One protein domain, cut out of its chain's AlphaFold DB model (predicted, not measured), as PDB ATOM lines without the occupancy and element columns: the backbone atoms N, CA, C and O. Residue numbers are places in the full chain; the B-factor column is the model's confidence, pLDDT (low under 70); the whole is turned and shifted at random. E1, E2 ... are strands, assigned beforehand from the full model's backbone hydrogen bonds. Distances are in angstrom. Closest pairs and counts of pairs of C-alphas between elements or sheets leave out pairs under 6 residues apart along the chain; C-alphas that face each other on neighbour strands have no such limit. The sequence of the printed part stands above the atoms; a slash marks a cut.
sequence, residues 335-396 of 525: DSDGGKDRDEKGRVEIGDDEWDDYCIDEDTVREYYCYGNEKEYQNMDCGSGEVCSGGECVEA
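Overview. This is residues 335 to 396 of the 525 residues of an uncharacterized protein of Candidatus Micrarchaeota archaeon (UniProt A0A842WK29). What shape does this domain have? A long, two-stranded hairpin, E3 and E4, runs along a rod-shaped body, and two short hairpins sit near opposite ends of E3, E1 with E2 at one and E5 with E6 at the other. What is it built of? The printed part has 62 residues and no named helix; six strands, E1 to E6 in chain order, form three separate antiparallel two-stranded sheets, and the class is all strand. How large is it? It is compact, with a radius of gyration of the C-alphas of 11.3 A and spans of 36 by 17 by 15 A.

Arrangement. How are E3, residues 364 to 371, and E4, residues 374 to 381, paired? This hairpin is antiparallel at 153 degrees, with N 367 and O 378 2.8 A apart, within hydrogen-bond range. Residues 358 to 359 also pair antiparallel with residues 365 to 366 of E3. Where are the short hairpins? In E1, residues 347 to 350, and E2, residues 353 to 356, N 348 and O 355 are 2.9 A apart; the closest C-alphas of E1 and E3, Val 348 and Tyr 369, are 6.1 A apart. In E5, residues 386 to 389, and E6, residues 392 to 395, N 387 and O 394 are 2.9 A apart; the closest C-alphas of E3 and E5, Thr 364 and Cys 388, are 6.0 A apart. Which parts stay apart? E1 and E2 are apart from E5 and E6.

Along the chain. Where do the long strands run? E3 begins at C-alpha 364 (-12.427, 4.027, -43.650) and is 20.9 A long; E4 is 23.1 A long. Where do the first and last strands lie? E1 begins at C-alpha 347 (-21.986, 15.790, -50.205), and E6 ends at C-alpha 395 (-16.825, -4.101, -53.305).

Size, cuts and confidence. What is the greatest extent? The two C-alphas farthest apart, Gly 351 and Gly 385, are 36.9 A apart. Is there a cut or a long link? The printed part has no cut and no long link between strands; residues 335 to 346 hold no named element. Where is confidence low? Residue 396 alone is under 70.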
ATOM      1  N   ASP A 335     -28.000  17.101 -47.822       87.06
ATOM      2  CA  ASP A 335     -27.166  15.906 -47.715       87.06
ATOM      3  C   ASP A 335     -27.534  14.985 -48.886       87.06
ATOM      4  O   ASP A 335     -28.687  14.551 -49.005       87.06
ATOM      5  N   SER A 336     -26.601  14.786 -49.822       89.44
ATOM      6  CA  SER A 336     -26.917  14.210 -51.133       89.44
ATOM      7  C   SER A 336     -27.142  12.695 -51.141       89.44
ATOM      8  O   SER A 336     -27.740  12.195 -52.094       89.44
ATOM      9  N   ASP A 337     -26.661  11.974 -50.131       83.38
ATOM     10  CA  ASP A 337     -26.795  10.518 -49.965       83.38
ATOM     11  C   ASP A 337     -27.669  10.125 -48.760       83.38
ATOM     12  O   ASP A 337     -28.070   8.969 -48.605       83.38
ATOM     13  N   GLY A 338     -28.143  11.109 -47.997       78.81
ATOM     14  CA  GLY A 338     -29.303  10.963 -47.131       78.81
ATOM     15  C   GLY A 338     -28.953  10.504 -45.724       78.81
ATOM     16  O   GLY A 338     -29.592   9.597 -45.168       78.81
ATOM     17  N   GLY A 339     -28.007  11.192 -45.097       83.25
ATOM     18  CA  GLY A 339     -27.663  11.024 -43.700       83.25
ATOM     19  C   GLY A 339     -26.320  10.338 -43.565       83.25
ATOM     20  O   GLY A 339     -25.320  10.895 -43.935       83.25
ATOM     21  N   LYS A 340     -26.269   9.178 -42.907       91.69
ATOM     22  CA  LYS A 340     -25.004   8.458 -42.689       91.69
ATOM     23  C   LYS A 340     -24.937   7.273 -43.629       91.69
ATOM     24  O   LYS A 340     -25.194   6.152 -43.166       91.69
ATOM     25  N   ASP A 341     -24.633   7.510 -44.893       91.62
ATOM     26  CA  ASP A 341     -24.367   6.443 -45.845       91.62
ATOM     27  C   ASP A 341     -22.853   6.304 -46.041       91.62
ATOM     28  O   ASP A 341     -22.080   7.241 -45.983       91.62
ATOM     29  N   ARG A 342     -22.359   5.073 -46.094       92.62
ATOM     30  CA  ARG A 342     -20.930   4.831 -46.365       92.62
ATOM     31  C   ARG A 342     -20.743   4.185 -47.723       92.62
ATOM     32  O   ARG A 342     -19.607   4.071 -48.164       92.62
ATOM     33  N   ASP A 343     -21.816   3.645 -48.294       92.50
ATOM     34  CA  ASP A 343     -21.801   2.805 -49.485       92.50
ATOM     35  C   ASP A 343     -22.177   3.629 -50.740       92.50
ATOM     36  O   ASP A 343     -22.109   3.112 -51.854       92.50
ATOM     37  N   GLU A 344     -22.542   4.902 -50.563       93.19
ATOM     38  CA  GLU A 344     -22.726   5.922 -51.595       93.19
ATOM     39  C   GLU A 344     -21.815   7.112 -51.266       93.19
ATOM     40  O   GLU A 344     -21.451   7.318 -50.113       93.19
ATOM     41  N   LYS A 345     -21.363   7.847 -52.285       92.06
ATOM     42  CA  LYS A 345     -20.602   9.075 -52.058       92.06
ATOM     43  C   LYS A 345     -21.567  10.249 -51.913       92.06
ATOM     44  O   LYS A 345     -22.165  10.664 -52.910       92.06
ATOM     45  N   GLY A 346     -21.592  10.837 -50.734       93.06
ATOM     46  CA  GLY A 346     -22.331  12.029 -50.383       93.06
ATOM     47  C   GLY A 346     -21.563  13.342 -50.487       93.06
ATOM     48  O   GLY A 346     -20.361  13.445 -50.796       93.06
ATOM     49  N   ARG A 347     -22.355  14.386 -50.271       94.06
ATOM     50  CA  ARG A 347     -21.986  15.790 -50.205       94.06
ATOM     51  C   ARG A 347     -22.982  16.497 -49.298       94.06
ATOM     52  O   ARG A 347     -24.187  16.431 -49.537       94.06
ATOM     53  N   VAL A 348     -22.452  17.244 -48.336       93.50
ATOM     54  CA  VAL A 348     -23.218  18.197 -47.532       93.50
ATOM     55  C   VAL A 348     -23.032  19.611 -48.069       93.50
ATOM     56  O   VAL A 348     -21.893  20.053 -48.240       93.50
ATOM     57  N   GLU A 349     -24.137  20.318 -48.293       89.56
ATOM     58  CA  GLU A 349     -24.189  21.722 -48.719       89.56
ATOM     59  C   GLU A 349     -24.939  22.547 -47.657       89.56
ATOM     60  O   GLU A 349     -26.042  22.185 -47.242       89.56
ATOM     61  N   ILE A 350     -24.317  23.633 -47.185       84.75
ATOM     62  CA  ILE A 350     -24.945  24.652 -46.324       84.75
ATOM     63  C   ILE A 350     -24.542  26.011 -46.895       84.75
ATOM     64  O   ILE A 350     -23.366  26.383 -46.823       84.75
ATOM     65  N   GLY A 351     -25.491  26.720 -47.505       77.81
ATOM     66  CA  GLY A 351     -25.198  27.936 -48.265       77.81
ATOM     67  C   GLY A 351     -24.191  27.666 -49.395       77.81
ATOM     68  O   GLY A 351     -24.375  26.752 -50.195       77.81
ATOM     69  N   ASP A 352     -23.102  28.440 -49.441       76.69
ATOM     70  CA  ASP A 352     -21.999  28.289 -50.416       76.69
ATOM     71  C   ASP A 352     -20.917  27.268 -49.996       76.69
ATOM     72  O   ASP A 352     -19.964  27.015 -50.746       76.69
ATOM     73  N   ASP A 353     -20.988  26.731 -48.776       85.81
ATOM     74  CA  ASP A 353     -19.982  25.807 -48.263       85.81
ATOM     75  C   ASP A 353     -20.352  24.347 -48.580       85.81
ATOM     76  O   ASP A 353     -21.461  23.881 -48.320       85.81
ATOM     77  N   GLU A 354     -19.367  23.592 -49.078       92.69
ATOM     78  CA  GLU A 354     -19.529  22.198 -49.500       92.69
ATOM     79  C   GLU A 354     -18.548  21.266 -48.767       92.69
ATOM     80  O   GLU A 354     -17.350  21.566 -48.635       92.69
ATOM     81  N   TRP A 355     -19.021  20.086 -48.358       95.75
ATOM     82  CA  TRP A 355     -18.201  19.025 -47.767       95.75
ATOM     83  C   TRP A 355     -18.499  17.677 -48.424       95.75
ATOM     84  O   TRP A 355     -19.575  17.126 -48.243       95.75
ATOM     85  N   ASP A 356     -17.527  17.152 -49.174       96.69
ATOM     86  CA  ASP A 356     -17.611  15.833 -49.813       96.69
ATOM     87  C   ASP A 356     -17.061  14.727 -48.910       96.69
ATOM     88  O   ASP A 356     -16.034  14.911 -48.231       96.69
ATOM     89  N   ASP A 357     -17.623  13.532 -49.051       97.44
ATOM     90  CA  ASP A 357     -17.068  12.344 -48.412       97.44
ATOM     91  C   ASP A 357     -15.771  11.914 -49.057       97.44
ATOM     92  O   ASP A 357     -15.508  12.083 -50.260       97.44
ATOM     93  N   TYR A 358     -14.904  11.358 -48.218       95.94
ATOM     94  CA  TYR A 358     -13.578  10.980 -48.661       95.94
ATOM     95  C   TYR A 358     -12.973   9.849 -47.841       95.94
ATOM     96  O   TYR A 358     -13.210   9.684 -46.646       95.94
ATOM     97  N   CYS A 359     -12.083   9.099 -48.483       95.06
ATOM     98  CA  CYS A 359     -11.334   8.036 -47.829       95.06
ATOM     99  C   CYS A 359     -10.250   8.595 -46.909       95.06
ATOM    100  O   CYS A 359      -9.336   9.298 -47.353       95.06
ATOM    101  N   ILE A 360     -10.321   8.246 -45.628       93.44
ATOM    102  CA  ILE A 360      -9.266   8.553 -44.655       93.44
ATOM    103  C   ILE A 360      -8.069   7.622 -44.886       93.44
ATOM    104  O   ILE A 360      -6.917   8.063 -44.834       93.44
ATOM    105  N   ASP A 361      -8.358   6.351 -45.144       88.75
ATOM    106  CA  ASP A 361      -7.428   5.262 -45.440       88.75
ATOM    107  C   ASP A 361      -8.123   4.194 -46.316       88.75
ATOM    108  O   ASP A 361      -9.152   4.474 -46.929       88.75
ATOM    109  N   GLU A 362      -7.514   3.012 -46.475       83.38
ATOM    110  CA  GLU A 362      -7.976   1.970 -47.413       83.38
ATOM    111  C   GLU A 362      -9.315   1.323 -47.005       83.38
ATOM    112  O   GLU A 362      -9.971   0.717 -47.853       83.38
ATOM    113  N   ASP A 363      -9.729   1.449 -45.741       89.81
ATOM    114  CA  ASP A 363     -10.913   0.798 -45.171       89.81
ATOM    115  C   ASP A 363     -11.871   1.750 -44.433       89.81
ATOM    116  O   ASP A 363     -12.910   1.295 -43.957       89.81
ATOM    117  N   THR A 364     -11.587   3.057 -44.373       93.12
ATOM    118  CA  THR A 364     -12.427   4.027 -43.650       93.12
ATOM    119  C   THR A 364     -12.865   5.217 -44.512       93.12
ATOM    120  O   THR A 364     -12.034   5.998 -44.989       93.12
ATOM    121  N   VAL A 365     -14.180   5.430 -44.598       96.25
ATOM    122  CA  VAL A 365     -14.823   6.634 -45.154       96.25
ATOM    123  C   VAL A 365     -14.963   7.696 -44.056       96.25
ATOM    124  O   VAL A 365     -15.390   7.395 -42.937       96.25
ATOM    125  N   ARG A 366     -14.582   8.949 -44.342       97.25
ATOM    126  CA  ARG A 366     -15.103  10.115 -43.622       97.25
ATOM    127  C   ARG A 366     -16.405  10.501 -44.291       97.25
ATOM    128  O   ARG A 366     -16.360  10.968 -45.420       97.25
ATOM    129  N   GLU A 367     -17.469  10.330 -43.530       96.19
ATOM    130  CA  GLU A 367     -18.823  10.643 -43.930       96.19
ATOM    131  C   GLU A 367     -19.268  11.980 -43.330       96.19
ATOM    132  O   GLU A 367     -19.171  12.151 -42.102       96.19
ATOM    133  N   TYR A 368     -19.728  12.908 -44.162       96.12
ATOM    134  CA  TYR A 368     -20.344  14.175 -43.781       96.12
ATOM    135  C   TYR A 368     -21.858  14.067 -43.905       96.12
ATOM    136  O   TYR A 368     -22.363  13.624 -44.915       96.12
ATOM    137  N   TYR A 369     -22.584  14.528 -42.888       92.06
ATOM    138  CA  TYR A 369     -24.039  14.407 -42.879       92.06
ATOM    139  C   TYR A 369     -24.726  15.575 -42.186       92.06
ATOM    140  O   TYR A 369     -24.130  16.251 -41.338       92.06
ATOM    141  N   CYS A 370     -26.009  15.760 -42.476       88.44
ATOM    142  CA  CYS A 370     -26.822  16.779 -41.817       88.44
ATOM    143  C   CYS A 370     -27.421  16.285 -40.489       88.44
ATOM    144  O   CYS A 370     -28.042  15.219 -40.397       88.44
ATOM    145  N   TYR A 371     -27.265  17.079 -39.426       84.75
ATOM    146  CA  TYR A 371     -27.955  16.884 -38.149       84.75
ATOM    147  C   TYR A 371     -28.760  18.137 -37.791       84.75
ATOM    148  O   TYR A 371     -28.260  19.063 -37.155       84.75
ATOM    149  N   GLY A 372     -30.034  18.156 -38.195       80.50
ATOM    150  CA  GLY A 372     -30.774  19.418 -38.282       80.50
ATOM    151  C   GLY A 372     -30.161  20.270 -39.393       80.50
ATOM    152  O   GLY A 372     -29.843  19.723 -40.444       80.50
ATOM    153  N   ASN A 373     -29.915  21.550 -39.115       78.06
ATOM    154  CA  ASN A 373     -29.344  22.500 -40.079       78.06
ATOM    155  C   ASN A 373     -27.819  22.662 -39.917       78.06
ATOM    156  O   ASN A 373     -27.208  23.570 -40.465       78.06
ATOM    157  N   GLU A 374     -27.171  21.784 -39.144       84.06
ATOM    158  CA  GLU A 374     -25.719  21.791 -38.958       84.06
ATOM    159  C   GLU A 374     -25.068  20.589 -39.651       84.06
ATOM    160  O   GLU A 374     -25.567  19.460 -39.581       84.06
ATOM    161  N   LYS A 375     -23.886  20.812 -40.242       90.94
ATOM    162  CA  LYS A 375     -23.022  19.723 -40.711       90.94
ATOM    163  C   LYS A 375     -22.409  18.981 -39.528       90.94
ATOM    164  O   LYS A 375     -21.841  19.583 -38.610       90.94
ATOM    165  N   GLU A 376     -22.386  17.667 -39.626       95.12
ATOM    166  CA  GLU A 376     -21.669  16.773 -38.731       95.12
ATOM    167  C   GLU A 376     -20.841  15.770 -39.542       95.12
ATOM    168  O   GLU A 376     -20.931  15.710 -40.765       95.12
ATOM    169  N   TYR A 377     -19.973  15.000 -38.874       95.81
ATOM    170  CA  TYR A 377     -19.218  13.940 -39.553       95.81
ATOM    171  C   TYR A 377     -19.036  12.683 -38.703       95.81
ATOM    172  O   TYR A 377     -19.046  12.711 -37.465       95.81
ATOM    173  N   GLN A 378     -18.838  11.550 -39.372       96.75
ATOM    174  CA  GLN A 378     -18.516  10.273 -38.753       96.75
ATOM    175  C   GLN A 378     -17.475   9.517 -39.588       96.75
ATOM    176  O   GLN A 378     -17.467   9.579 -40.805       96.75
ATOM    177  N   ASN A 379     -16.570   8.785 -38.935       97.31
ATOM    178  CA  ASN A 379     -15.672   7.874 -39.649       97.31
ATOM    179  C   ASN A 379     -16.309   6.474 -39.659       97.31
ATOM    180  O   ASN A 379     -16.590   5.936 -38.579       97.31
ATOM    181  N   MET A 380     -16.534   5.903 -40.841       94.31
ATOM    182  CA  MET A 380     -17.210   4.621 -41.051       94.31
ATOM    183  C   MET A 380     -16.254   3.597 -41.676       94.31
ATOM    184  O   MET A 380     -15.633   3.863 -42.696       94.31
ATOM    185  N   ASP A 381     -16.123   2.433 -41.039       94.38
ATOM    186  CA  ASP A 381     -15.333   1.290 -41.529       94.38
ATOM    187  C   ASP A 381     -16.142   0.554 -42.610       94.38
ATOM    188  O   ASP A 381     -17.311   0.235 -42.366       94.38
ATOM    189  N   CYS A 382     -15.551   0.287 -43.778       87.56
ATOM    190  CA  CYS A 382     -16.204  -0.420 -44.885       87.56
ATOM    191  C   CYS A 382     -16.508  -1.883 -44.540       87.56
ATOM    192  O   CYS A 382     -17.548  -2.424 -44.911       87.56
ATOM    193  N   GLY A 383     -15.699  -2.512 -43.692       84.44
ATOM    194  CA  GLY A 383     -15.873  -3.899 -43.294       84.44
ATOM    195  C   GLY A 383     -15.242  -4.894 -44.269       84.44
ATOM    196  O   GLY A 383     -14.441  -4.576 -45.142       84.44
ATOM    197  N   SER A 384     -15.529  -6.178 -44.058       75.94
ATOM    198  CA  SER A 384     -14.823  -7.258 -44.751       75.94
ATOM    199  C   SER A 384     -15.320  -7.465 -46.184       75.94
ATOM    200  O   SER A 384     -16.444  -7.934 -46.361       75.94
ATOM    201  N   GLY A 385     -14.443  -7.261 -47.171       72.50
ATOM    202  CA  GLY A 385     -14.729  -7.492 -48.598       72.50
ATOM    203  C   GLY A 385     -14.899  -6.213 -49.423       72.50
ATOM    204  O   GLY A 385     -14.995  -6.288 -50.646       72.50
ATOM    205  N   GLU A 386     -14.865  -5.059 -48.763       85.62
ATOM    206  CA  GLU A 386     -15.025  -3.733 -49.353       85.62
ATOM    207  C   GLU A 386     -13.768  -2.900 -49.078       85.62
ATOM    208  O   GLU A 386     -13.029  -3.164 -48.125       85.62
ATOM    209  N   VAL A 387     -13.490  -1.931 -49.942       87.19
ATOM    210  CA  VAL A 387     -12.402  -0.959 -49.777       87.19
ATOM    211  C   VAL A 387     -12.964   0.438 -49.960       87.19
ATOM    212  O   VAL A 387     -13.881   0.633 -50.758       87.19
ATOM    213  N   CYS A 388     -12.396   1.420 -49.265       88.56
ATOM    214  CA  CYS A 388     -12.757   2.801 -49.527       88.56
ATOM    215  C   CYS A 388     -12.152   3.241 -50.863       88.56
ATOM    216  O   CYS A 388     -10.932   3.198 -51.066       88.56
ATOM    217  N   SER A 389     -12.999   3.690 -51.784       87.81
ATOM    218  CA  SER A 389     -12.571   4.269 -53.049       87.81
ATOM    219  C   SER A 389     -13.454   5.451 -53.401       87.81
ATOM    220  O   SER A 389     -14.667   5.357 -53.361       87.81
ATOM    221  N   GLY A 390     -12.855   6.592 -53.744       87.94
ATOM    222  CA  GLY A 390     -13.622   7.750 -54.213       87.94
ATOM    223  C   GLY A 390     -14.470   8.475 -53.160       87.94
ATOM    224  O   GLY A 390     -15.085   9.470 -53.524       87.94
ATOM    225  N   GLY A 391     -14.431   8.054 -51.892       91.38
ATOM    226  CA  GLY A 391     -15.266   8.597 -50.814       91.38
ATOM    227  C   GLY A 391     -16.390   7.668 -50.366       91.38
ATOM    228  O   GLY A 391     -17.073   8.007 -49.421       91.38
ATOM    229  N   GLU A 392     -16.510   6.487 -50.968       94.25
ATOM    230  CA  GLU A 392     -17.531   5.478 -50.668       94.25
ATOM    231  C   GLU A 392     -16.879   4.099 -50.459       94.25
ATOM    232  O   GLU A 392     -15.749   3.830 -50.897       94.25
ATOM    233  N   CYS A 393     -17.588   3.210 -49.776       92.25
ATOM    234  CA  CYS A 393     -17.237   1.811 -49.614       92.25
ATOM    235  C   CYS A 393     -17.718   1.026 -50.830       92.25
ATOM    236  O   CYS A 393     -18.911   0.908 -51.090       92.25
ATOM    237  N   VAL A 394     -16.772   0.449 -51.570       87.81
ATOM    238  CA  VAL A 394     -17.071  -0.347 -52.763       87.81
ATOM    239  C   VAL A 394     -16.594  -1.777 -52.590       87.81
ATOM    240  O   VAL A 394     -15.542  -2.026 -51.990       87.81
ATOM    241  N   GLU A 395     -17.324  -2.733 -53.172       81.62
ATOM    242  CA  GLU A 395     -16.825  -4.101 -53.305       81.62
ATOM    243  C   GLU A 395     -15.461  -4.073 -54.000       81.62
ATOM    244  O   GLU A 395     -15.284  -3.488 -55.074       81.62
ATOM    245  N   ALA A 396     -14.470  -4.724 -53.394       66.12
ATOM    246  CA  ALA A 396     -13.143  -4.780 -53.972       66.12
ATOM    247  C   ALA A 396     -13.186  -5.608 -55.276       66.12
ATOM    248  O   ALA A 396     -13.141  -6.841 -55.251       66.12
TER     249      ALA A 396